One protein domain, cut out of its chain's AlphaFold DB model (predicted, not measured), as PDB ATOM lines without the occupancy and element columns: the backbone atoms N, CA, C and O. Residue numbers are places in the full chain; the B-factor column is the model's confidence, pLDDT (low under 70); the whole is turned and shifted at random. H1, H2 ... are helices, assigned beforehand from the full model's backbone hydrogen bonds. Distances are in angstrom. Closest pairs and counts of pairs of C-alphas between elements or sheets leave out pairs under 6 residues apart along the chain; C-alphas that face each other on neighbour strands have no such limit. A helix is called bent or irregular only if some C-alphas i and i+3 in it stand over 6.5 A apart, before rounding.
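Overview. This is residues 94 to 245 and 493 to 530 of the 597 residues of the protein "PMT_2 domain-containing protein" of Armatimonadetes bacterium (UniProt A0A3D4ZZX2). Four helices, H1, H5, H6 and H8, lie side by side in a long bundle, with H5 running opposite to the other three; at one end H2 and H4 cross to make a head, and a long loop with the tiny H3 reaches out from there. Short H7 sits between H1 and H8, and H9 packs on the beginning of H5. The printed part has 190 residues with nine named helices, H1 to H9 in chain order, and no named strand; the class is all helix. It is compact, with a radius of gyration of the C-alphas of 18.3 A, and spans 53 by 39 by 35 A.

Arrangement. H1, residues 97 to 116, touches H5, residues 187 to 216, at a shallow tilt of 26 degrees, opposite ways; their closest C-alphas, those of Ser 110 and Val 199, are 6.3 A apart. H2, residues 126 to 139, touches H4, residues 169 to 181, and is only just about perpendicular to it at 71 degrees, with the C-alphas of Ala 137 and Ala 176 closest at 4.5 A. H3, residues 152 to 155, touches no helix. H4 and H5 form a helical hairpin at a steep tilt of 40 degrees, closest at the C-alphas of Ala 175 and Leu 194, 6.7 A. H5, the hub, touches four helices. H5 and H6, residues 221 to 233, form another hairpin, at a shallow tilt of 30 degrees; the C-alphas of Phe 213 and Thr 224 are closest at 5.2 A. H6 touches H1 the same way at 8 degrees, closest at the C-alphas of Thr 98 and Phe 225, 4.7 A. H7, residues 235 to 240, touches H8, residues 493 to 518, with the C-alphas of Pro 235 and Asn 503 closest at 5.5 A. H8 touches H6 with residues 493 to 503 alone, closest at the C-alphas of Leu 230 and Ala 496, 4.8 A, and is apart from H5. H9, residues 524 to 527, touches H5, with the C-alphas of Thr 188 and Ala 526 closest at 5.8 A. Every O i to N i+4 pair is within hydrogen-bond range in H2, H5, H6 and H7; the counts are 15 of 16 in H1, 8 of 9 in H4 and 19 of 22 in H8, while H3 and H9 are too short for such a pair.

Along the chain. H1 begins at C-alpha 97 (-62.944, 25.616, 9.219) and is 27.9 A long. H5 measures 43.8 A, ending at C-alpha 216 (-57.448, 9.341, 4.479). H8, 35.0 A, has a kink of 38 degrees near residue 510 and is irregular, with C-alphas 512 and 515 7.1 A apart.

Size, cuts and confidence. Residues 246 to 492 are not printed, and C-alphas 245 and 493 are 29.2 A apart across the cut. The links H2 to H3 and H3 to H4 are long; residues 148 to 154, of which 152 to 154 belong to H3, stand free. The pLDDT is under 70 in residues 120 to 122, 146 to 158 and 520 to 530.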
ATOM      1  N   PRO A  94     -62.114  19.373   2.117       86.25
ATOM      2  CA  PRO A  94     -62.847  19.560   3.361       86.25
ATOM      3  C   PRO A  94     -62.861  21.050   3.751       86.25
ATOM      4  O   PRO A  94     -61.813  21.698   3.656       86.25
ATOM      5  N   PRO A  95     -64.009  21.598   4.200       92.44
ATOM      6  CA  PRO A  95     -64.173  23.032   4.432       92.44
ATOM      7  C   PRO A  95     -63.078  23.640   5.310       92.44
ATOM      8  O   PRO A  95     -62.637  23.024   6.281       92.44
ATOM      9  N   LEU A  96     -62.678  24.878   5.012       93.50
ATOM     10  CA  LEU A  96     -61.510  25.528   5.621       93.50
ATOM     11  C   LEU A  96     -61.567  25.606   7.162       93.50
ATOM     12  O   LEU A  96     -60.532  25.515   7.823       93.50
ATOM     13  N   TRP A  97     -62.765  25.666   7.760       95.38
ATOM     14  CA  TRP A  97     -62.944  25.616   9.219       95.38
ATOM     15  C   TRP A  97     -62.373  24.338   9.862       95.38
ATOM     16  O   TRP A  97     -61.926  24.380  11.008       95.38
ATOM     17  N   THR A  98     -62.312  23.223   9.119       96.56
ATOM     18  CA  THR A  98     -61.735  21.947   9.585       96.56
ATOM     19  C   THR A  98     -60.223  22.022   9.841       96.56
ATOM     20  O   THR A  98     -59.698  21.172  10.559       96.56
ATOM     21  N   LEU A  99     -59.546  23.043   9.292       97.56
ATOM     22  CA  LEU A  99     -58.154  23.410   9.575       97.56
ATOM     23  C   LEU A  99     -58.060  24.596  10.544       97.56
ATOM     24  O   LEU A  99     -57.266  24.551  11.481       97.56
ATOM     25  N   LEU A 100     -58.854  25.654  10.329       98.12
ATOM     26  CA  LEU A 100     -58.723  26.901  11.095       98.12
ATOM     27  C   LEU A 100     -59.027  26.724  12.586       98.12
ATOM     28  O   LEU A 100     -58.312  27.291  13.406       98.12
ATOM     29  N   ALA A 101     -60.034  25.929  12.956       97.75
ATOM     30  CA  ALA A 101     -60.371  25.732  14.366       97.75
ATOM     31  C   ALA A 101     -59.285  24.941  15.139       97.75
ATOM     32  O   ALA A 101     -58.862  25.419  16.194       97.75
ATOM     33  N   PRO A 102     -58.743  23.808  14.634       98.44
ATOM     34  CA  PRO A 102     -57.569  23.176  15.242       98.44
ATOM     35  C   PRO A 102     -56.324  24.076  15.237       98.44
ATOM     36  O   PRO A 102     -55.602  24.114  16.228       98.44
ATOM     37  N   LEU A 103     -56.081  24.847  14.172       98.38
ATOM     38  CA  LEU A 103     -54.942  25.769  14.110       98.38
ATOM     39  C   LEU A 103     -55.043  26.882  15.170       98.38
ATOM     40  O   LEU A 103     -54.071  27.137  15.877       98.38
ATOM     41  N   ALA A 104     -56.217  27.491  15.342       98.38
ATOM     42  CA  ALA A 104     -56.463  28.486  16.386       98.38
ATOM     43  C   ALA A 104     -56.320  27.889  17.797       98.38
ATOM     44  O   ALA A 104     -55.685  28.498  18.656       98.38
ATOM     45  N   ALA A 105     -56.838  26.675  18.026       98.06
ATOM     46  CA  ALA A 105     -56.680  25.966  19.297       98.06
ATOM     47  C   ALA A 105     -55.208  25.638  19.605       98.06
ATOM     48  O   ALA A 105     -54.771  25.778  20.747       98.06
ATOM     49  N   HIS A 106     -54.424  25.250  18.593       98.25
ATOM     50  CA  HIS A 106     -52.985  25.055  18.740       98.25
ATOM     51  C   HIS A 106     -52.272  26.351  19.127       98.25
ATOM     52  O   HIS A 106     -51.524  26.340  20.102       98.25
ATOM     53  N   LEU A 107     -52.504  27.445  18.393       98.25
ATOM     54  CA  LEU A 107     -51.865  28.732  18.670       98.25
ATOM     55  C   LEU A 107     -52.215  29.218  20.083       98.25
ATOM     56  O   LEU A 107     -51.311  29.510  20.857       98.25
ATOM     57  N   ALA A 108     -53.495  29.212  20.463       97.81
ATOM     58  CA  ALA A 108     -53.934  29.641  21.792       97.81
ATOM     59  C   ALA A 108     -53.288  28.823  22.928       97.81
ATOM     60  O   ALA A 108     -52.739  29.400  23.870       97.81
ATOM     61  N   LEU A 109     -53.306  27.487  22.836       97.56
ATOM     62  CA  LEU A 109     -52.775  26.619  23.893       97.56
ATOM     63  C   LEU A 109     -51.242  26.598  23.924       97.56
ATOM     64  O   LEU A 109     -50.666  26.664  25.005       97.56
ATOM     65  N   SER A 110     -50.560  26.548  22.776       96.75
ATOM     66  CA  SER A 110     -49.091  26.558  22.754       96.75
ATOM     67  C   SER A 110     -48.501  27.920  23.117       96.75
ATOM     68  O   SER A 110     -47.462  27.938  23.764       96.75
ATOM     69  N   LEU A 111     -49.163  29.042  22.805       96.81
ATOM     70  CA  LEU A 111     -48.770  30.350  23.346       96.81
ATOM     71  C   LEU A 111     -49.001  30.411  24.861       96.81
ATOM     72  O   LEU A 111     -48.110  30.837  25.589       96.81
ATOM     73  N   THR A 112     -50.144  29.912  25.350       95.31
ATOM     74  CA  THR A 112     -50.407  29.791  26.796       95.31
ATOM     75  C   THR A 112     -49.297  29.001  27.498       95.31
ATOM     76  O   THR A 112     -48.724  29.497  28.462       95.31
ATOM     77  N   TYR A 113     -48.912  27.824  26.993       94.38
ATOM     78  CA  TYR A 113     -47.773  27.082  27.543       94.38
ATOM     79  C   TYR A 113     -46.443  27.837  27.398       94.38
ATOM     80  O   TYR A 113     -45.661  27.843  28.342       94.38
ATOM     81  N   ALA A 114     -46.183  28.505  26.268       94.06
ATOM     82  CA  ALA A 114     -44.915  29.199  26.033       94.06
ATOM     83  C   ALA A 114     -44.688  30.376  26.996       94.06
ATOM     84  O   ALA A 114     -43.537  30.641  27.336       94.06
ATOM     85  N   PHE A 115     -45.762  31.039  27.450       91.50
ATOM     86  CA  PHE A 115     -45.724  32.096  28.469       91.50
ATOM     87  C   PHE A 115     -45.842  31.582  29.912       91.50
ATOM     88  O   PHE A 115     -45.278  32.197  30.813       91.50
ATOM     89  N   LEU A 116     -46.557  30.477  30.156       90.38
ATOM     90  CA  LEU A 116     -46.656  29.882  31.496       90.38
ATOM     91  C   LEU A 116     -45.386  29.143  31.918       90.38
ATOM     92  O   LEU A 116     -45.104  29.060  33.110       90.38
ATOM     93  N   LEU A 117     -44.657  28.544  30.974       89.31
ATOM     94  CA  LEU A 117     -43.487  27.743  31.310       89.31
ATOM     95  C   LEU A 117     -42.317  28.637  31.729       89.31
ATOM     96  O   LEU A 117     -41.992  29.585  31.008       89.31
ATOM     97  N   PRO A 118     -41.648  28.323  32.852       84.56
ATOM     98  CA  PRO A 118     -40.550  29.127  33.362       84.56
ATOM     99  C   PRO A 118     -39.422  29.213  32.331       84.56
ATOM    100  O   PRO A 118     -39.232  28.320  31.500       84.56
ATOM    101  N   LEU A 119     -38.687  30.316  32.372       81.12
ATOM    102  CA  LEU A 119     -37.506  30.532  31.540       81.12
ATOM    103  C   LEU A 119     -36.285  29.845  32.188       81.12
ATOM    104  O   LEU A 119     -36.397  29.219  33.244       81.12
ATOM    105  N   TRP A 120     -35.115  29.958  31.558       67.44
ATOM    106  CA  TRP A 120     -33.824  29.650  32.206       67.44
ATOM    107  C   TRP A 120     -33.656  28.216  32.746       67.44
ATOM    108  O   TRP A 120     -33.111  27.994  33.824       67.44
ATOM    109  N   GLY A 121     -34.101  27.221  31.976       63.66
ATOM    110  CA  GLY A 121     -33.735  25.814  32.192       63.66
ATOM    111  C   GLY A 121     -34.532  25.046  33.239       63.66
ATOM    112  O   GLY A 121     -34.341  23.847  33.385       63.66
ATOM    113  N   ALA A 122     -35.508  25.671  33.898       67.69
ATOM    114  CA  ALA A 122     -36.521  24.930  34.652       67.69
ATOM    115  C   ALA A 122     -37.421  24.037  33.760       67.69
ATOM    116  O   ALA A 122     -38.137  23.167  34.260       67.69
ATOM    117  N   VAL A 123     -37.368  24.235  32.439       77.81
ATOM    118  CA  VAL A 123     -37.838  23.295  31.416       77.81
ATOM    119  C   VAL A 123     -36.660  22.384  31.016       77.81
ATOM    120  O   VAL A 123     -35.650  22.916  30.552       77.81
ATOM    121  N   PRO A 124     -36.767  21.043  31.146       73.69
ATOM    122  CA  PRO A 124     -35.731  20.102  30.695       73.69
ATOM    123  C   PRO A 124     -35.404  20.249  29.202       73.69
ATOM    124  O   PRO A 124     -36.247  20.726  28.456       73.69
ATOM    125  N   ASP A 125     -34.222  19.806  28.757       79.56
ATOM    126  CA  ASP A 125     -33.700  19.869  27.367       79.56
ATOM    127  C   ASP A 125     -33.557  21.289  26.756       79.56
ATOM    128  O   ASP A 125     -32.729  21.499  25.867       79.56
ATOM    129  N   GLU A 126     -34.317  22.288  27.215       85.69
ATOM    130  CA  GLU A 126     -34.342  23.634  26.634       85.69
ATOM    131  C   GLU A 126     -32.985  24.376  26.719       85.69
ATOM    132  O   GLU A 126     -32.621  25.017  25.729       85.69
ATOM    133  N   PRO A 127     -32.177  24.267  27.801       82.19
ATOM    134  CA  PRO A 127     -30.826  24.837  27.850       82.19
ATOM    135  C   PRO A 127     -29.881  24.267  26.791       82.19
ATOM    136  O   PRO A 127     -29.182  25.034  26.124       82.19
ATOM    137  N   ILE A 128     -29.887  22.943  26.599       82.88
ATOM    138  CA  ILE A 128     -29.073  22.235  25.596       82.88
ATOM    139  C   ILE A 128     -29.438  22.744  24.195       82.88
ATOM    140  O   ILE A 128     -28.583  23.167  23.419       82.88
ATOM    141  N   HIS A 129     -30.730  22.781  23.871       90.06
ATOM    142  CA  HIS A 129     -31.180  23.258  22.566       90.06
ATOM    143  C   HIS A 129     -30.913  24.757  22.348       90.06
ATOM    144  O   HIS A 129     -30.473  25.130  21.262       90.06
ATOM    145  N   TYR A 130     -31.117  25.619  23.352       89.56
ATOM    146  CA  TYR A 130     -30.811  27.054  23.252       89.56
ATOM    147  C   TYR A 130     -29.310  27.310  23.051       89.56
ATOM    148  O   TYR A 130     -28.921  28.081  22.176       89.56
ATOM    149  N   SER A 131     -28.453  26.633  23.816       86.69
ATOM    150  CA  SER A 131     -26.994  26.758  23.692       86.69
ATOM    151  C   SER A 131     -26.454  26.186  22.378       86.69
ATOM    152  O   SER A 131     -25.545  26.772  21.797       86.69
ATOM    153  N   HIS A 132     -27.067  25.129  21.835       90.88
ATOM    154  CA  HIS A 132     -26.783  24.666  20.476       90.88
ATOM    155  C   HIS A 132     -27.183  25.710  19.417       90.88
ATOM    156  O   HIS A 132     -26.399  25.983  18.512       90.88
ATOM    157  N   VAL A 133     -28.357  26.348  19.539       93.56
ATOM    158  CA  VAL A 133     -28.760  27.461  18.652       93.56
ATOM    159  C   VAL A 133     -27.760  28.622  18.726       93.56
ATOM    160  O   VAL A 133     -27.331  29.109  17.679       93.56
ATOM    161  N   LYS A 134     -27.342  29.020  19.938       90.00
ATOM    162  CA  LYS A 134     -26.304  30.039  20.173       90.00
ATOM    163  C   LYS A 134     -24.982  29.665  19.496       90.00
ATOM    164  O   LYS A 134     -24.473  30.445  18.697       90.00
ATOM    165  N   TYR A 135     -24.474  28.455  19.734       90.81
ATOM    166  CA  TYR A 135     -23.221  27.978  19.142       90.81
ATOM    167  C   TYR A 135     -23.253  28.033  17.609       90.81
ATOM    168  O   TYR A 135     -22.332  28.576  17.000       90.81
ATOM    169  N   VAL A 136     -24.324  27.527  16.986       94.38
ATOM    170  CA  VAL A 136     -24.483  27.514  15.521       94.38
ATOM    171  C   VAL A 136     -24.583  28.935  14.950       94.38
ATOM    172  O   VAL A 136     -24.072  29.185  13.862       94.38
ATOM    173  N   ALA A 137     -25.188  29.881  15.676       93.81
ATOM    174  CA  ALA A 137     -25.262  31.287  15.275       93.81
ATOM    175  C   ALA A 137     -23.926  32.042  15.406       93.81
ATOM    176  O   ALA A 137     -23.645  32.939  14.611       93.81
ATOM    177  N   GLU A 138     -23.111  31.690  16.400       88.94
ATOM    178  CA  GLU A 138     -21.824  32.338  16.685       88.94
ATOM    179  C   GLU A 138     -20.685  31.789  15.812       88.94
ATOM    180  O   GLU A 138     -19.840  32.556  15.355       88.94
ATOM    181  N   HIS A 139     -20.681  30.483  15.527       90.81
ATOM    182  CA  HIS A 139     -19.582  29.801  14.828       90.81
ATOM    183  C   HIS A 139     -19.903  29.439  13.369       90.81
ATOM    184  O   HIS A 139     -18.997  29.075  12.622       90.81
ATOM    185  N   TRP A 140     -21.182  29.479  12.963       92.31
ATOM    186  CA  TRP A 140     -21.690  29.000  11.661       92.31
ATOM    187  C   TRP A 140     -21.299  27.552  11.307       92.31
ATOM    188  O   TRP A 140     -21.420  27.108  10.163       92.31
ATOM    189  N   SER A 141     -20.896  26.786  12.320       90.88
ATOM    190  CA  SER A 141     -20.564  25.368  12.274       90.88
ATOM    191  C   SER A 141     -21.586  24.564  13.083       90.88
ATOM    192  O   SER A 141     -22.357  25.106  13.874       90.88
ATOM    193  N   LEU A 142     -21.609  23.246  12.879       90.69
ATOM    194  CA  LEU A 142     -22.382  22.328  13.717       90.69
ATOM    195  C   LEU A 142     -21.440  21.711  14.756       90.69
ATOM    196  O   LEU A 142     -20.379  21.223  14.345       90.69
ATOM    197  N   PRO A 143     -21.808  21.681  16.050       89.12
ATOM    198  CA  PRO A 143     -20.960  21.101  17.081       89.12
ATOM    199  C   PRO A 143     -20.740  19.598  16.852       89.12
ATOM    200  O   PRO A 143     -21.408  18.942  16.034       89.12
ATOM    201  N   VAL A 144     -19.761  19.066  17.573       88.38
ATOM    202  CA  VAL A 144     -19.357  17.658  17.568       88.38
ATOM    203  C   VAL A 144     -19.765  17.031  18.907       88.38
ATOM    204  O   VAL A 144     -19.908  17.732  19.910       88.38
ATOM    205  N   ILE A 145     -20.031  15.726  18.914       82.94
ATOM    206  CA  ILE A 145     -20.197  14.942  20.145       82.94
ATOM    207  C   ILE A 145     -18.782  14.671  20.681       82.94
ATOM    208  O   ILE A 145     -18.120  13.766  20.183       82.94
ATOM    209  N   ASP A 146     -18.316  15.495  21.623       68.44
ATOM    210  CA  ASP A 146     -16.877  15.643  21.934       68.44
ATOM    211  C   ASP A 146     -16.541  15.597  23.444       68.44
ATOM    212  O   ASP A 146     -15.416  15.887  23.840       68.44
ATOM    213  N   ASP A 147     -17.509  15.260  24.306       60.91
ATOM    214  CA  ASP A 147     -17.399  15.413  25.767       60.91
ATOM    215  C   ASP A 147     -17.837  14.130  26.515       60.91
ATOM    216  O   ASP A 147     -18.753  13.438  26.051       60.91
ATOM    217  N   PRO A 148     -17.193  13.753  27.642       54.50
ATOM    218  CA  PRO A 148     -17.483  12.507  28.349       54.50
ATOM    219  C   PRO A 148     -18.762  12.573  29.203       54.50
ATOM    220  O   PRO A 148     -19.391  13.613  29.374       54.50
ATOM    221  N   PHE A 149     -19.137  11.420  29.764       50.12
ATOM    222  CA  PHE A 149     -20.292  11.233  30.650       50.12
ATOM    223  C   PHE A 149     -20.400  12.307  31.756       50.12
ATOM    224  O   PHE A 149     -19.465  12.503  32.533       50.12
ATOM    225  N   ARG A 150     -21.575  12.945  31.864       56.69
ATOM    226  CA  ARG A 150     -21.906  13.985  32.860       56.69
ATOM    227  C   ARG A 150     -22.980  13.507  33.846       56.69
ATOM    228  O   ARG A 150     -23.764  12.616  33.520       56.69
ATOM    229  N   ASP A 151     -23.079  14.129  35.027       54.94
ATOM    230  CA  ASP A 151     -24.208  13.874  35.940       54.94
ATOM    231  C   ASP A 151     -25.523  14.335  35.280       54.94
ATOM    232  O   ASP A 151     -25.672  15.479  34.843       54.94
ATOM    233  N   LEU A 152     -26.505  13.437  35.237       53.22
ATOM    234  CA  LEU A 152     -27.837  13.675  34.676       53.22
ATOM    235  C   LEU A 152     -28.616  14.782  35.415       53.22
ATOM    236  O   LEU A 152     -29.570  15.325  34.858       53.22
ATOM    237  N   LYS A 153     -28.203  15.157  36.636       55.41
ATOM    238  CA  LYS A 153     -28.694  16.348  37.354       55.41
ATOM    239  C   LYS A 153     -28.238  17.663  36.722       55.41
ATOM    240  O   LYS A 153     -28.947  18.657  36.843       55.41
ATOM    241  N   GLU A 154     -27.071  17.682  36.085       54.59
ATOM    242  CA  GLU A 154     -26.532  18.865  35.410       54.59
ATOM    243  C   GLU A 154     -26.957  18.893  33.941       54.59
ATOM    244  O   GLU A 154     -27.373  19.942  33.451       54.59
ATOM    245  N   TYR A 155     -26.949  17.730  33.274       55.78
ATOM    246  CA  TYR A 155     -27.270  17.552  31.851       55.78
ATOM    247  C   TYR A 155     -28.467  18.397  31.375       55.78
ATOM    248  O   TYR A 155     -28.321  19.227  30.486       55.78
ATOM    249  N   TYR A 156     -29.643  18.256  32.000       54.09
ATOM    250  CA  TYR A 156     -30.870  18.935  31.549       54.09
ATOM    251  C   TYR A 156     -30.944  20.440  31.864       54.09
ATOM    252  O   TYR A 156     -31.838  21.109  31.347       54.09
ATOM    253  N   PHE A 157     -30.057  20.960  32.718       58.31
ATOM    254  CA  PHE A 157     -30.147  22.305  33.309       58.31
ATOM    255  C   PHE A 157     -28.964  23.217  32.941       58.31
ATOM    256  O   PHE A 157     -29.064  24.440  33.057       58.31
ATOM    257  N   VAL A 158     -27.851  22.642  32.484       63.44
ATOM    258  CA  VAL A 158     -26.647  23.362  32.053       63.44
ATOM    259  C   VAL A 158     -26.701  23.640  30.546       63.44
ATOM    260  O   VAL A 158     -27.189  22.836  29.756       63.44
ATOM    261  N   ALA A 159     -26.197  24.805  30.142       70.62
ATOM    262  CA  ALA A 159     -26.000  25.142  28.735       70.62
ATOM    263  C   ALA A 159     -24.863  24.300  28.136       70.62
ATOM    264  O   ALA A 159     -23.725  24.378  28.602       70.62
ATOM    265  N   ASP A 160     -25.180  23.528  27.100       75.69
ATOM    266  CA  ASP A 160     -24.253  22.675  26.370       75.69
ATOM    267  C   ASP A 160     -24.673  22.483  24.897       75.69
ATOM    268  O   ASP A 160     -25.717  21.884  24.634       75.69
ATOM    269  N   PRO A 161     -23.869  22.920  23.912       78.50
ATOM    270  CA  PRO A 161     -24.172  22.668  22.506       78.50
ATOM    271  C   PRO A 161     -23.944  21.201  22.086       78.50
ATOM    272  O   PRO A 161     -24.539  20.755  21.096       78.50
ATOM    273  N   ALA A 162     -23.111  20.443  22.815       82.06
ATOM    274  CA  ALA A 162     -22.676  19.094  22.444       82.06
ATOM    275  C   ALA A 162     -23.766  18.018  22.638       82.06
ATOM    276  O   ALA A 162     -23.968  17.197  21.743       82.06
ATOM    277  N   GLY A 163     -24.562  18.069  23.711       77.31
ATOM    278  CA  GLY A 163     -25.691  17.154  23.960       77.31
ATOM    279  C   GLY A 163     -26.763  17.165  22.857       77.31
ATOM    280  O   GLY A 163     -27.510  16.202  22.673       77.31
ATOM    281  N   ALA A 164     -26.792  18.220  22.038       83.81
ATOM    282  CA  ALA A 164     -27.628  18.325  20.843       83.81
ATOM    283  C   ALA A 164     -26.901  18.019  19.510       83.81
ATOM    284  O   ALA A 164     -27.572  17.940  18.481       83.81
ATOM    285  N   ALA A 165     -25.578  17.795  19.485       86.38
ATOM    286  CA  ALA A 165     -24.767  17.576  18.269       86.38
ATOM    287  C   ALA A 165     -25.136  16.318  17.453       86.38
ATOM    288  O   ALA A 165     -24.892  16.245  16.248       86.38
ATOM    289  N   GLN A 166     -25.777  15.349  18.108       84.38
ATOM    290  CA  GLN A 166     -26.414  14.159  17.528       84.38
ATOM    291  C   GLN A 166     -27.691  14.455  16.708       84.38
ATOM    292  O   GLN A 166     -28.211  13.579  16.016       84.38
ATOM    293  N   HIS A 167     -28.264  15.658  16.810       88.25
ATOM    294  CA  HIS A 167     -29.462  16.059  16.067       88.25
ATOM    295  C   HIS A 167     -29.092  16.843  14.807       88.25
ATOM    296  O   HIS A 167     -28.081  17.541  14.759       88.25
ATOM    297  N   GLY A 168     -29.912  16.702  13.766       90.06
ATOM    298  CA  GLY A 168     -29.625  17.294  12.467       90.06
ATOM    299  C   GLY A 168     -29.895  18.805  12.418       90.06
ATOM    300  O   GLY A 168     -30.610  19.355  13.261       90.06
ATOM    301  N   PRO A 169     -29.361  19.498  11.399       94.19
ATOM    302  CA  PRO A 169     -29.355  20.957  11.335       94.19
ATOM    303  C   PRO A 169     -30.710  21.621  11.056       94.19
ATOM    304  O   PRO A 169     -30.818  22.835  11.207       94.19
ATOM    305  N   LEU A 170     -31.745  20.890  10.624       95.44
ATOM    306  CA  LEU A 170     -32.968  21.498  10.076       95.44
ATOM    307  C   LEU A 170     -33.763  22.316  11.106       95.44
ATOM    308  O   LEU A 170     -34.460  23.254  10.728       95.44
ATOM    309  N   TYR A 171     -33.650  21.991  12.396       95.56
ATOM    310  CA  TYR A 171     -34.196  22.833  13.465       95.56
ATOM    311  C   TYR A 171     -33.280  24.025  13.782       95.56
ATOM    312  O   TYR A 171     -33.761  25.147  13.953       95.56
ATOM    313  N   TYR A 172     -31.966  23.783  13.839       95.94
ATOM    314  CA  TYR A 172     -30.986  24.731  14.367       95.94
ATOM    315  C   TYR A 172     -30.550  25.810  13.378       95.94
ATOM    316  O   TYR A 172     -30.383  26.940  13.808       95.94
ATOM    317  N   TRP A 173     -30.405  25.533  12.076       95.94
ATOM    318  CA  TRP A 173     -30.024  26.573  11.105       95.94
ATOM    319  C   TRP A 173     -31.057  27.719  11.028       95.94
ATOM    320  O   TRP A 173     -30.645  28.873  11.152       95.94
ATOM    321  N   PRO A 174     -32.382  27.475  10.913       96.94
ATOM    322  CA  PRO A 174     -33.364  28.559  10.972       96.94
ATOM    323  C   PRO A 174     -33.379  29.261  12.335       96.94
ATOM    324  O   PRO A 174     -33.430  30.486  12.392       96.94
ATOM    325  N   ALA A 175     -33.281  28.501  13.433       97.00
ATOM    326  CA  ALA A 175     -33.241  29.060  14.781       97.00
ATOM    327  C   ALA A 175     -31.991  29.931  15.026       97.00
ATOM    328  O   ALA A 175     -32.094  30.952  15.696       97.00
ATOM    329  N   ALA A 176     -30.842  29.582  14.444       96.62
ATOM    330  CA  ALA A 176     -29.600  30.350  14.514       96.62
ATOM    331  C   ALA A 176     -29.694  31.665  13.722       96.62
ATOM    332  O   ALA A 176     -29.271  32.708  14.213       96.62
ATOM    333  N   VAL A 177     -30.332  31.655  12.545       97.56
ATOM    334  CA  VAL A 177     -30.653  32.893  11.809       97.56
ATOM    335  C   VAL A 177     -31.590  33.784  12.635       97.56
ATOM    336  O   VAL A 177     -31.337  34.981  12.768       97.56
ATOM    337  N   ILE A 178     -32.632  33.208  13.246       97.25
ATOM    338  CA  ILE A 178     -33.560  33.929  14.133       97.25
ATOM    339  C   ILE A 178     -32.825  34.507  15.355       97.25
ATOM    340  O   ILE A 178     -33.025  35.677  15.680       97.25
ATOM    341  N   TYR A 179     -31.944  33.733  15.998       94.62
ATOM    342  CA  TYR A 179     -31.095  34.174  17.112       94.62
ATOM    343  C   TYR A 179     -30.229  35.372  16.702       94.62
ATOM    344  O   TYR A 179     -30.284  36.409  17.362       94.62
ATOM    345  N   SER A 180     -29.504  35.273  15.580       95.19
ATOM    346  CA  SER A 180     -28.626  36.334  15.066       95.19
ATOM    347  C   SER A 180     -29.382  37.639  14.811       95.19
ATOM    348  O   SER A 180     -28.956  38.700  15.274       95.19
ATOM    349  N   LEU A 181     -30.554  37.557  14.169       96.56
ATOM    350  CA  LEU A 181     -31.442  38.697  13.905       96.56
ATOM    351  C   LEU A 181     -32.078  39.303  15.173       96.56
ATOM    352  O   LEU A 181     -32.632  40.398  15.110       96.56
ATOM    353  N   THR A 182     -32.004  38.621  16.320       94.88
ATOM    354  CA  THR A 182     -32.608  39.053  17.596       94.88
ATOM    355  C   THR A 182     -31.593  39.314  18.714       94.88
ATOM    356  O   THR A 182     -31.986  39.599  19.844       94.88
ATOM    357  N   THR A 183     -30.292  39.310  18.409       88.06
ATOM    358  CA  THR A 183     -29.190  39.605  19.354       88.06
ATOM    359  C   THR A 183     -29.291  40.969  20.055       88.06
ATOM    360  O   THR A 183     -28.737  41.142  21.138       88.06
ATOM    361  N   GLY A 184     -30.009  41.935  19.467       88.44
ATOM    362  CA  GLY A 184     -30.277  43.247  20.068       88.44
ATOM    363  C   GLY A 184     -31.381  43.270  21.137       88.44
ATOM    364  O   GLY A 184     -31.553  44.295  21.796       88.44
ATOM    365  N   LEU A 185     -32.137  42.180  21.312       89.25
ATOM    366  CA  LEU A 185     -33.206  42.073  22.311       89.25
ATOM    367  C   LEU A 185     -32.659  41.725  23.711       89.25
ATOM    368  O   LEU A 185     -31.502  41.331  23.876       89.25
ATOM    369  N   THR A 186     -33.506  41.830  24.741       86.50
ATOM    370  CA  THR A 186     -33.209  41.205  26.042       86.50
ATOM    371  C   THR A 186     -33.219  39.684  25.912       86.50
ATOM    372  O   THR A 186     -33.917  39.127  25.059       86.50
ATOM    373  N   LEU A 187     -32.485  39.004  26.795       82.12
ATOM    374  CA  LEU A 187     -32.423  37.543  26.845       82.12
ATOM    375  C   LEU A 187     -33.833  36.917  26.904       82.12
ATOM    376  O   LEU A 187     -34.156  36.038  26.106       82.12
ATOM    377  N   THR A 188     -34.704  37.450  27.770       84.94
ATOM    378  CA  THR A 188     -36.130  37.088  27.885       84.94
ATOM    379  C   THR A 188     -36.872  37.146  26.552       84.94
ATOM    380  O   THR A 188     -37.525  36.181  26.156       84.94
ATOM    381  N   ALA A 189     -36.779  38.275  25.844       89.56
ATOM    382  CA  ALA A 189     -37.476  38.455  24.577       89.56
ATOM    383  C   ALA A 189     -36.926  37.513  23.494       89.56
ATOM    384  O   ALA A 189     -37.703  36.952  22.722       89.56
ATOM    385  N   GLN A 190     -35.612  37.264  23.480       89.06
ATOM    386  CA  GLN A 190     -34.999  36.315  22.554       89.06
ATOM    387  C   GLN A 190     -35.471  34.870  22.805       89.06
ATOM    388  O   GLN A 190     -35.824  34.176  21.847       89.06
ATOM    389  N   GLN A 191     -35.558  34.423  24.070       89.44
ATOM    390  CA  GLN A 191     -36.094  33.093  24.388       89.44
ATOM    391  C   GLN A 191     -37.552  32.960  23.918       89.44
ATOM    392  O   GLN A 191     -37.900  31.945  23.313       89.44
ATOM    393  N   TYR A 192     -38.392  33.984  24.104       93.88
ATOM    394  CA  TYR A 192     -39.764  33.956  23.587       93.88
ATOM    395  C   TYR A 192     -39.831  33.880  22.056       93.88
ATOM    396  O   TYR A 192     -40.626  33.100  21.538       93.88
ATOM    397  N   VAL A 193     -38.984  34.602  21.310       95.62
ATOM    398  CA  VAL A 193     -38.958  34.493  19.836       95.62
ATOM    399  C   VAL A 193     -38.530  33.089  19.376       95.62
ATOM    400  O   VAL A 193     -39.112  32.545  18.437       95.62
ATOM    401  N   LEU A 194     -37.585  32.448  20.068       95.00
ATOM    402  CA  LEU A 194     -37.203  31.062  19.776       95.00
ATOM    403  C   LEU A 194     -38.288  30.045  20.186       95.00
ATOM    404  O   LEU A 194     -38.496  29.061  19.477       95.00
ATOM    405  N   ARG A 195     -39.061  30.300  21.253       96.12
ATOM    406  CA  ARG A 195     -40.282  29.525  21.553       96.12
ATOM    407  C   ARG A 195     -41.346  29.705  20.458       96.12
ATOM    408  O   ARG A 195     -41.959  28.721  20.052       96.12
ATOM    409  N   LEU A 196     -41.518  30.908  19.894       97.00
ATOM    410  CA  LEU A 196     -42.434  31.146  18.765       97.00
ATOM    411  C   LEU A 196     -42.043  30.372  17.492       97.00
ATOM    412  O   LEU A 196     -42.931  29.946  16.752       97.00
ATOM    413  N   TRP A 197     -40.751  30.122  17.252       97.12
ATOM    414  CA  TRP A 197     -40.300  29.229  16.172       97.12
ATOM    415  C   TRP A 197     -40.813  27.791  16.369       97.12
ATOM    416  O   TRP A 197     -41.374  27.203  15.442       97.12
ATOM    417  N   SER A 198     -40.734  27.254  17.591       96.62
ATOM    418  CA  SER A 198     -41.346  25.961  17.935       96.62
ATOM    419  C   SER A 198     -42.874  25.959  17.780       96.62
ATOM    420  O   SER A 198     -43.429  24.975  17.281       96.62
ATOM    421  N   VAL A 199     -43.560  27.062  18.117       98.06
ATOM    422  CA  VAL A 199     -45.020  27.190  17.922       98.06
ATOM    423  C   VAL A 199     -45.366  27.158  16.429       98.06
ATOM    424  O   VAL A 199     -46.301  26.472  16.023       98.06
ATOM    425  N   LEU A 200     -44.580  27.823  15.577       98.00
ATOM    426  CA  LEU A 200     -44.768  27.792  14.124       98.00
ATOM    427  C   LEU A 200     -44.542  26.387  13.534       98.00
ATOM    428  O   LEU A 200     -45.310  25.945  12.676       98.00
ATOM    429  N   LEU A 201     -43.546  25.643  14.022       98.00
ATOM    430  CA  LEU A 201     -43.344  24.237  13.645       98.00
ATOM    431  C   LEU A 201     -44.525  23.355  14.091       98.00
ATOM    432  O   LEU A 201     -44.986  22.505  13.325       98.00
ATOM    433  N   GLY A 202     -45.087  23.607  15.276       97.81
ATOM    434  CA  GLY A 202     -46.329  22.982  15.734       97.81
ATOM    435  C   GLY A 202     -47.532  23.280  14.829       97.81
ATOM    436  O   GLY A 202     -48.328  22.379  14.550       97.81
ATOM    437  N   ALA A 203     -47.634  24.498  14.294       98.50
ATOM    438  CA  ALA A 203     -48.680  24.882  13.350       98.50
ATOM    439  C   ALA A 203     -48.535  24.147  12.007       98.50
ATOM    440  O   ALA A 203     -49.527  23.659  11.457       98.50
ATOM    441  N   LEU A 204     -47.302  23.980  11.516       98.19
ATOM    442  CA  LEU A 204     -47.014  23.159  10.337       98.19
ATOM    443  C   LEU A 204     -47.355  21.678  10.572       98.19
ATOM    444  O   LEU A 204     -47.930  21.043   9.685       98.19
ATOM    445  N   MET A 205     -47.091  21.133  11.766       97.88
ATOM    446  CA  MET A 205     -47.515  19.774  12.135       97.88
ATOM    447  C   MET A 205     -49.042  19.615  12.039       97.88
ATOM    448  O   MET A 205     -49.519  18.661  11.425       97.88
ATOM    449  N   VAL A 206     -49.815  20.564  12.584       98.50
ATOM    450  CA  VAL A 206     -51.290  20.557  12.510       98.50
ATOM    451  C   VAL A 206     -51.780  20.666  11.060       98.50
ATOM    452  O   VAL A 206     -52.684  19.927  10.665       98.50
ATOM    453  N   PHE A 207     -51.151  21.509  10.235       98.56
ATOM    454  CA  PHE A 207     -51.470  21.617   8.809       98.56
ATOM    455  C   PHE A 207     -51.228  20.303   8.050       98.56
ATOM    456  O   PHE A 207     -52.130  19.813   7.366       98.56
ATOM    457  N   PHE A 208     -50.048  19.688   8.178       98.44
ATOM    458  CA  PHE A 208     -49.755  18.431   7.481       98.44
ATOM    459  C   PHE A 208     -50.578  17.252   8.024       98.44
ATOM    460  O   PHE A 208     -50.986  16.390   7.242       98.44
ATOM    461  N   ALA A 209     -50.929  17.249   9.315       98.06
ATOM    462  CA  ALA A 209     -51.883  16.298   9.885       98.06
ATOM    463  C   ALA A 209     -53.279  16.444   9.258       98.06
ATOM    464  O   ALA A 209     -53.849  15.451   8.803       98.06
ATOM    465  N   TRP A 210     -53.804  17.670   9.147       98.25
ATOM    466  CA  TRP A 210     -55.063  17.945   8.446       98.25
ATOM    467  C   TRP A 210     -55.016  17.469   6.987       98.25
ATOM    468  O   TRP A 210     -55.923  16.768   6.536       98.25
ATOM    469  N   ARG A 211     -53.926  17.761   6.260       97.44
ATOM    470  CA  ARG A 211     -53.711  17.280   4.882       97.44
ATOM    471  C   ARG A 211     -53.690  15.748   4.792       97.44
ATOM    472  O   ARG A 211     -54.236  15.196   3.834       97.44
ATOM    473  N   ALA A 212     -53.100  15.053   5.766       95.50
ATOM    474  CA  ALA A 212     -53.101  13.592   5.835       95.50
ATOM    475  C   ALA A 212     -54.500  13.027   6.123       95.50
ATOM    476  O   ALA A 212     -54.972  12.168   5.379       95.50
ATOM    477  N   PHE A 213     -55.200  13.535   7.142       95.94
ATOM    478  CA  PHE A 213     -56.548  13.074   7.482       95.94
ATOM    479  C   PHE A 213     -57.567  13.377   6.373       95.94
ATOM    480  O   PHE A 213     -58.405  12.525   6.088       95.94
ATOM    481  N   ALA A 214     -57.440  14.506   5.670       94.94
ATOM    482  CA  ALA A 214     -58.240  14.824   4.486       94.94
ATOM    483  C   ALA A 214     -58.068  13.784   3.363       94.94
ATOM    484  O   ALA A 214     -59.053  13.342   2.773       94.94
ATOM    485  N   LEU A 215     -56.831  13.341   3.098       92.25
ATOM    486  CA  LEU A 215     -56.563  12.277   2.122       92.25
ATOM    487  C   LEU A 215     -57.029  10.896   2.606       92.25
ATOM    488  O   LEU A 215     -57.413  10.065   1.781       92.25
ATOM    489  N   LEU A 216     -56.999  10.618   3.911       89.62
ATOM    490  CA  LEU A 216     -57.448   9.341   4.479       89.62
ATOM    491  C   LEU A 216     -58.981   9.229   4.552       89.62
ATOM    492  O   LEU A 216     -59.514   8.142   4.323       89.62
ATOM    493  N   PHE A 217     -59.684  10.335   4.813       90.50
ATOM    494  CA  PHE A 217     -61.130  10.385   5.055       90.50
ATOM    495  C   PHE A 217     -61.862  11.372   4.108       90.50
ATOM    496  O   PHE A 217     -62.490  12.326   4.580       90.50
ATOM    497  N   PRO A 218     -61.819  11.155   2.774       89.00
ATOM    498  CA  PRO A 218     -62.528  11.998   1.806       89.00
ATOM    499  C   PRO A 218     -64.042  12.022   2.077       89.00
ATOM    500  O   PRO A 218     -64.604  11.055   2.600       89.00
ATOM    501  N   GLY A 219     -64.690  13.153   1.783       88.12
ATOM    502  CA  GLY A 219     -66.114  13.389   2.055       88.12
ATOM    503  C   GLY A 219     -66.515  13.418   3.544       88.12
ATOM    504  O   GLY A 219     -67.695  13.545   3.857       88.12
ATOM    505  N   ARG A 220     -65.576  13.288   4.497       92.38
ATOM    506  CA  ARG A 220     -65.875  13.166   5.941       92.38
ATOM    507  C   ARG A 220     -65.275  14.299   6.775       92.38
ATOM    508  O   ARG A 220     -64.503  14.057   7.703       92.38
ATOM    509  N   ALA A 221     -65.696  15.531   6.488       95.19
ATOM    510  CA  ALA A 221     -65.237  16.757   7.154       95.19
ATOM    511  C   ALA A 221     -65.157  16.653   8.694       95.19
ATOM    512  O   ALA A 221     -64.123  16.982   9.268       95.19
ATOM    513  N   LEU A 222     -66.195  16.121   9.358       96.38
ATOM    514  CA  LEU A 222     -66.220  15.937  10.820       96.38
ATOM    515  C   LEU A 222     -65.152  14.959  11.344       96.38
ATOM    516  O   LEU A 222     -64.626  15.158  12.436       96.38
ATOM    517  N   VAL A 223     -64.813  13.915  10.580       95.88
ATOM    518  CA  VAL A 223     -63.771  12.944  10.960       95.88
ATOM    519  C   VAL A 223     -62.386  13.554  10.754       95.88
ATOM    520  O   VAL A 223     -61.536  13.430  11.631       95.88
ATOM    521  N   THR A 224     -62.170  14.271   9.648       96.81
ATOM    522  CA  THR A 224     -60.933  15.026   9.386       96.81
ATOM    523  C   THR A 224     -60.686  16.091  10.457       96.81
ATOM    524  O   THR A 224     -59.609  16.118  11.052       96.81
ATOM    525  N   PHE A 225     -61.697  16.909  10.771       98.12
ATOM    526  CA  PHE A 225     -61.653  17.891  11.858       98.12
ATOM    527  C   PHE A 225     -61.369  17.228  13.207       98.12
ATOM    528  O   PHE A 225     -60.386  17.578  13.852       98.12
ATOM    529  N   GLY A 226     -62.165  16.231  13.608       97.88
ATOM    530  CA  GLY A 226     -62.008  15.563  14.901       97.88
ATOM    531  C   GLY A 226     -60.650  14.875  15.068       97.88
ATOM    532  O   GLY A 226     -60.076  14.924  16.150       97.88
ATOM    533  N   SER A 227     -60.092  14.296  13.999       97.69
ATOM    534  CA  SER A 227     -58.753  13.677  14.019       97.69
ATOM    535  C   SER A 227     -57.643  14.724  14.153       97.69
ATOM    536  O   SER A 227     -56.707  14.545  14.931       97.69
ATOM    537  N   THR A 228     -57.774  15.846  13.434       98.31
ATOM    538  CA  THR A 228     -56.845  16.987  13.510       98.31
ATOM    539  C   THR A 228     -56.901  17.649  14.888       98.31
ATOM    540  O   THR A 228     -55.863  17.980  15.458       98.31
ATOM    541  N   LEU A 229     -58.101  17.806  15.455       98.19
ATOM    542  CA  LEU A 229     -58.324  18.384  16.778       98.19
ATOM    543  C   LEU A 229     -57.811  17.463  17.894       98.19
ATOM    544  O   LEU A 229     -57.128  17.938  18.796       98.19
ATOM    545  N   LEU A 230     -58.058  16.151  17.812       97.50
ATOM    546  CA  LEU A 230     -57.514  15.179  18.764       97.50
ATOM    547  C   LEU A 230     -55.978  15.200  18.768       97.50
ATOM    548  O   LEU A 230     -55.387  15.277  19.838       97.50
ATOM    549  N   LEU A 231     -55.339  15.211  17.589       96.94
ATOM    550  CA  LEU A 231     -53.886  15.385  17.463       96.94
ATOM    551  C   LEU A 231     -53.425  16.712  18.076       96.94
ATOM    552  O   LEU A 231     -52.440  16.761  18.808       96.94
ATOM    553  N   THR A 232     -54.148  17.793  17.782       97.44
ATOM    554  CA  THR A 232     -53.827  19.142  18.253       97.44
ATOM    555  C   THR A 232     -53.797  19.224  19.775       97.44
ATOM    556  O   THR A 232     -52.871  19.822  20.322       97.44
ATOM    557  N   LEU A 233     -54.790  18.643  20.446       97.44
ATOM    558  CA  LEU A 233     -55.035  18.875  21.866       97.44
ATOM    559  C   LEU A 233     -54.185  18.014  22.813       97.44
ATOM    560  O   LEU A 233     -54.268  18.236  24.013       97.44
ATOM    561  N   ILE A 234     -53.373  17.060  22.341       95.50
ATOM    562  CA  ILE A 234     -52.550  16.231  23.245       95.50
ATOM    563  C   ILE A 234     -51.575  17.122  24.048       95.50
ATOM    564  O   ILE A 234     -50.719  17.761  23.428       95.50
ATOM    565  N   PRO A 235     -51.646  17.158  25.400       94.25
ATOM    566  CA  PRO A 235     -50.835  18.070  26.215       94.25
ATOM    567  C   PRO A 235     -49.326  17.973  25.959       94.25
ATOM    568  O   PRO A 235     -48.660  18.997  25.835       94.25
ATOM    569  N   HIS A 236     -48.773  16.766  25.795       91.88
ATOM    570  CA  HIS A 236     -47.340  16.612  25.508       91.88
ATOM    571  C   HIS A 236     -46.937  17.146  24.117       91.88
ATOM    572  O   HIS A 236     -45.832  17.657  23.948       91.88
ATOM    573  N   ARG A 237     -47.834  17.115  23.118       93.94
ATOM    574  CA  ARG A 237     -47.582  17.750  21.810       93.94
ATOM    575  C   ARG A 237     -47.574  19.279  21.930       93.94
ATOM    576  O   ARG A 237     -46.783  19.956  21.270       93.94
ATOM    577  N   LEU A 238     -48.453  19.822  22.773       95.12
ATOM    578  CA  LEU A 238     -48.537  21.256  23.051       95.12
ATOM    579  C   LEU A 238     -47.313  21.757  23.835       95.12
ATOM    580  O   LEU A 238     -46.786  22.798  23.445       95.12
ATOM    581  N   LEU A 239     -46.807  20.981  24.811       90.31
ATOM    582  CA  LEU A 239     -45.498  21.177  25.463       90.31
ATOM    583  C   LEU A 239     -44.393  21.346  24.421       90.31
ATOM    584  O   LEU A 239     -43.789  22.409  24.373       90.31
ATOM    585  N   ILE A 240     -44.115  20.326  23.594       91.25
ATOM    586  CA  ILE A 240     -42.919  20.359  22.727       91.25
ATOM    587  C   ILE A 240     -43.000  21.450  21.651       91.25
ATOM    588  O   ILE A 240     -41.980  21.848  21.103       91.25
ATOM    589  N   SER A 241     -44.206  21.959  21.373       95.00
ATOM    590  CA  SER A 241     -44.426  23.117  20.499       95.00
ATOM    591  C   SER A 241     -44.229  24.466  21.208       95.00
ATOM    592  O   SER A 241     -44.167  25.484  20.537       95.00
ATOM    593  N   ALA A 242     -44.174  24.505  22.539       94.25
ATOM    594  CA  ALA A 242     -44.122  25.724  23.351       94.25
ATOM    595  C   ALA A 242     -42.720  26.058  23.900       94.25
ATOM    596  O   ALA A 242     -42.544  27.089  24.543       94.25
ATOM    597  N   VAL A 243     -41.737  25.187  23.663       92.38
ATOM    598  CA  VAL A 243     -40.371  25.246  24.214       92.38
ATOM    599  C   VAL A 243     -39.341  25.089  23.093       92.38
ATOM    600  O   VAL A 243     -39.672  24.595  22.012       92.38
ATOM    601  N   ILE A 244     -38.091  25.498  23.304       93.25
ATOM    602  CA  ILE A 244     -37.026  25.396  22.285       93.25
ATOM    603  C   ILE A 244     -36.562  23.930  22.162       93.25
ATOM    604  O   ILE A 244     -35.594  23.528  22.793       93.25
ATOM    605  N   TYR A 245     -37.283  23.105  21.396       88.81
ATOM    606  CA  TYR A 245     -37.049  21.660  21.233       88.81
ATOM    607  C   TYR A 245     -36.850  21.272  19.762       88.81
ATOM    608  O   TYR A 245     -37.725  21.505  18.927       88.81
ATOM    609  N   ALA A 493     -65.101  13.726  19.340       96.06
ATOM    610  CA  ALA A 493     -65.468  14.860  20.187       96.06
ATOM    611  C   ALA A 493     -65.233  14.566  21.680       96.06
ATOM    612  O   ALA A 493     -64.660  15.397  22.378       96.06
ATOM    613  N   GLY A 494     -65.595  13.368  22.156       95.00
ATOM    614  CA  GLY A 494     -65.322  12.931  23.528       95.00
ATOM    615  C   GLY A 494     -63.825  12.819  23.832       95.00
ATOM    616  O   GLY A 494     -63.368  13.315  24.858       95.00
ATOM    617  N   ALA A 495     -63.040  12.244  22.916       94.12
ATOM    618  CA  ALA A 495     -61.585  12.166  23.050       94.12
ATOM    619  C   ALA A 495     -60.919  13.558  23.019       94.12
ATOM    620  O   ALA A 495     -60.009  13.821  23.801       94.12
ATOM    621  N   ALA A 496     -61.395  14.472  22.166       95.75
ATOM    622  CA  ALA A 496     -60.928  15.856  22.124       95.75
ATOM    623  C   ALA A 496     -61.271  16.618  23.418       95.75
ATOM    624  O   ALA A 496     -60.395  17.253  23.995       95.75
ATOM    625  N   ALA A 497     -62.504  16.502  23.923       95.62
ATOM    626  CA  ALA A 497     -62.914  17.102  25.196       95.62
ATOM    627  C   ALA A 497     -62.084  16.568  26.378       95.62
ATOM    628  O   ALA A 497     -61.661  17.342  27.237       95.62
ATOM    629  N   LEU A 498     -61.772  15.268  26.380       94.06
ATOM    630  CA  LEU A 498     -60.874  14.659  27.359       94.06
ATOM    631  C   LEU A 498     -59.463  15.275  27.305       94.06
ATOM    632  O   LEU A 498     -58.898  15.600  28.348       94.06
ATOM    633  N   MET A 499     -58.922  15.524  26.107       95.81
ATOM    634  CA  MET A 499     -57.655  16.248  25.963       95.81
ATOM    635  C   MET A 499     -57.747  17.698  26.473       95.81
ATOM    636  O   MET A 499     -56.813  18.152  27.132       95.81
ATOM    637  N   VAL A 500     -58.853  18.427  26.251       96.25
ATOM    638  CA  VAL A 500     -59.041  19.776  26.839       96.25
ATOM    639  C   VAL A 500     -58.946  19.716  28.366       96.25
ATOM    640  O   VAL A 500     -58.181  20.479  28.954       96.25
ATOM    641  N   ILE A 501     -59.644  18.767  29.002       94.81
ATOM    642  CA  ILE A 501     -59.588  18.557  30.458       94.81
ATOM    643  C   ILE A 501     -58.144  18.298  30.917       94.81
ATOM    644  O   ILE A 501     -57.711  18.856  31.922       94.81
ATOM    645  N   PHE A 502     -57.359  17.513  30.173       94.38
ATOM    646  CA  PHE A 502     -55.966  17.226  30.543       94.38
ATOM    647  C   PHE A 502     -55.042  18.442  30.410       94.38
ATOM    648  O   PHE A 502     -54.121  18.582  31.217       94.38
ATOM    649  N   ASN A 503     -55.289  19.340  29.448       96.06
ATOM    650  CA  ASN A 503     -54.568  20.615  29.367       96.06
ATOM    651  C   ASN A 503     -54.907  21.509  30.563       96.06
ATOM    652  O   ASN A 503     -53.992  22.001  31.214       96.06
ATOM    653  N   VAL A 504     -56.195  21.651  30.905       96.00
ATOM    654  CA  VAL A 504     -56.645  22.428  32.076       96.00
ATOM    655  C   VAL A 504     -56.022  21.889  33.367       96.00
ATOM    656  O   VAL A 504     -55.454  22.661  34.135       96.00
ATOM    657  N   LEU A 505     -56.044  20.569  33.579       95.56
ATOM    658  CA  LEU A 505     -55.411  19.932  34.740       95.56
ATOM    659  C   LEU A 505     -53.887  20.130  34.765       95.56
ATOM    660  O   LEU A 505     -53.330  20.364  35.835       95.56
ATOM    661  N   SER A 506     -53.216  20.062  33.611       93.81
ATOM    662  CA  SER A 506     -51.760  20.256  33.533       93.81
ATOM    663  C   SER A 506     -51.357  21.721  33.752       93.81
ATOM    664  O   SER A 506     -50.385  21.985  34.452       93.81
ATOM    665  N   ILE A 507     -52.122  22.679  33.216       94.00
ATOM    666  CA  ILE A 507     -51.942  24.123  33.449       94.00
ATOM    667  C   ILE A 507     -52.159  24.455  34.931       94.00
ATOM    668  O   ILE A 507     -51.303  25.084  35.548       94.00
ATOM    669  N   TYR A 508     -53.243  23.950  35.526       94.75
ATOM    670  CA  TYR A 508     -53.525  24.110  36.953       94.75
ATOM    671  C   TYR A 508     -52.375  23.586  37.829       94.75
ATOM    672  O   TYR A 508     -51.906  24.288  38.723       94.75
ATOM    673  N   ASN A 509     -51.873  22.379  37.554       93.50
ATOM    674  CA  ASN A 509     -50.788  21.765  38.324       93.50
ATOM    675  C   ASN A 509     -49.438  22.478  38.124       93.50
ATOM    676  O   ASN A 509     -48.665  22.611  39.070       93.50
ATOM    677  N   LEU A 510     -49.164  22.985  36.915       89.94
ATOM    678  CA  LEU A 510     -48.005  23.841  36.650       89.94
ATOM    679  C   LEU A 510     -48.037  25.100  37.522       89.94
ATOM    680  O   LEU A 510     -47.059  25.387  38.209       89.94
ATOM    681  N   GLN A 511     -49.161  25.820  37.521       90.50
ATOM    682  CA  GLN A 511     -49.301  27.096  38.226       90.50
ATOM    683  C   GLN A 511     -49.377  26.949  39.754       90.50
ATOM    684  O   GLN A 511     -48.886  27.822  40.462       90.50
ATOM    685  N   THR A 512     -49.988  25.875  40.268       90.94
ATOM    686  CA  THR A 512     -50.237  25.703  41.716       90.94
ATOM    687  C   THR A 512     -49.203  24.845  42.443       90.94
ATOM    688  O   THR A 512     -49.012  25.033  43.643       90.94
ATOM    689  N   ASP A 513     -48.529  23.922  41.750       89.12
ATOM    690  CA  ASP A 513     -47.645  22.931  42.376       89.12
ATOM    691  C   ASP A 513     -46.219  22.998  41.812       89.12
ATOM    692  O   ASP A 513     -45.274  23.284  42.547       89.12
ATOM    693  N   LEU A 514     -46.049  22.803  40.498       86.56
ATOM    694  CA  LEU A 514     -44.724  22.568  39.916       86.56
ATOM    695  C   LEU A 514     -43.853  23.827  39.833       86.56
ATOM    696  O   LEU A 514     -42.704  23.804  40.274       86.56
ATOM    697  N   ILE A 515     -44.374  24.926  39.279       85.00
ATOM    698  CA  ILE A 515     -43.597  26.161  39.113       85.00
ATOM    699  C   ILE A 515     -43.258  26.782  40.481       85.00
ATOM    700  O   ILE A 515     -42.073  27.039  40.709       85.00
ATOM    701  N   PRO A 516     -44.205  26.933  41.437       85.31
ATOM    702  CA  PRO A 516     -43.894  27.473  42.761       85.31
ATOM    703  C   PRO A 516     -42.870  26.652  43.559       85.31
ATOM    704  O   PRO A 516     -42.109  27.228  44.330       85.31
ATOM    705  N   ARG A 517     -42.833  25.319  43.395       83.25
ATOM    706  CA  ARG A 517     -41.921  24.440  44.155       83.25
ATOM    707  C   ARG A 517     -40.546  24.260  43.527       83.25
ATOM    708  O   ARG A 517     -39.568  24.130  44.259       83.25
ATOM    709  N   PHE A 518     -40.463  24.183  42.200       75.31
ATOM    710  CA  PHE A 518     -39.242  23.740  41.515       75.31
ATOM    711  C   PHE A 518     -38.590  24.814  40.636       75.31
ATOM    712  O   PHE A 518     -37.422  24.645  40.271       75.31
ATOM    713  N   ALA A 519     -39.320  25.891  40.317       71.00
ATOM    714  CA  ALA A 519     -38.949  26.879  39.307       71.00
ATOM    715  C   ALA A 519     -39.347  28.350  39.617       71.00
ATOM    716  O   ALA A 519     -39.844  29.039  38.717       71.00
ATOM    717  N   PRO A 520     -39.133  28.881  40.841       60.03
ATOM    718  CA  PRO A 520     -39.277  30.318  41.077       60.03
ATOM    719  C   PRO A 520     -38.281  31.076  40.185       60.03
ATOM    720  O   PRO A 520     -37.070  30.911  40.310       60.03
ATOM    721  N   THR A 521     -38.786  31.877  39.246       55.31
ATOM    722  CA  THR A 521     -37.943  32.612  38.288       55.31
ATOM    723  C   THR A 521     -37.337  33.839  38.981       55.31
ATOM    724  O   THR A 521     -38.111  34.686  39.433       55.31
ATOM    725  N   PRO A 522     -35.999  33.979  39.084       55.12
ATOM    726  CA  PRO A 522     -35.409  35.130  39.762       55.12
ATOM    727  C   PRO A 522     -35.642  36.416  38.946       55.12
ATOM    728  O   PRO A 522     -35.455  36.404  37.725       55.12
ATOM    729  N   PRO A 523     -36.043  37.534  39.580       52.09
ATOM    730  CA  PRO A 523     -36.481  38.734  38.860       52.09
ATOM    731  C   PRO A 523     -35.348  39.455  38.109       52.09
ATOM    732  O   PRO A 523     -35.599  40.134  37.116       52.09
ATOM    733  N   GLU A 524     -34.100  39.297  38.553       53.69
ATOM    734  CA  GLU A 524     -32.944  40.057  38.061       53.69
ATOM    735  C   GLU A 524     -32.570  39.717  36.607       53.69
ATOM    736  O   GLU A 524     -32.280  40.615  35.809       53.69
ATOM    737  N   MET A 525     -32.652  38.436  36.222       53.06
ATOM    738  CA  MET A 525     -32.244  37.961  34.888       53.06
ATOM    739  C   MET A 525     -33.116  38.487  33.745       53.06
ATOM    740  O   MET A 525     -32.697  38.446  32.589       53.06
ATOM    741  N   ALA A 526     -34.300  39.038  34.037       55.69
ATOM    742  CA  ALA A 526     -35.154  39.655  33.025       55.69
ATOM    743  C   ALA A 526     -34.499  40.869  32.330       55.69
ATOM    744  O   ALA A 526     -34.924  41.259  31.241       55.69
ATOM    745  N   THR A 527     -33.464  41.448  32.951       57.81
ATOM    746  CA  THR A 527     -32.718  42.617  32.459       57.81
ATOM    747  C   THR A 527     -31.480  42.268  31.620       57.81
ATOM    748  O   THR A 527     -30.938  43.142  30.942       57.81
ATOM    749  N   TRP A 528     -31.023  41.011  31.646       57.81
ATOM    750  CA  TRP A 528     -29.743  40.602  31.059       57.81
ATOM    751  C   TRP A 528     -29.781  40.581  29.518       57.81
ATOM    752  O   TRP A 528     -30.819  40.307  28.900       57.81
ATOM    753  N   LYS A 529     -28.633  40.837  28.876       59.69
ATOM    754  CA  LYS A 529     -28.466  40.716  27.416       59.69
ATOM    755  C   LYS A 529     -27.680  39.460  27.061       59.69
ATOM    756  O   LYS A 529     -26.742  39.071  27.747       59.69
ATOM    757  N   VAL A 530     -28.047  38.856  25.934       54.72
ATOM    758  CA  VAL A 530     -27.567  37.535  25.489       54.72
ATOM    759  C   VAL A 530     -26.043  37.447  25.368       54.72
ATOM    760  O   VAL A 530     -25.434  36.461  25.780       54.72
TER     761      VAL A 530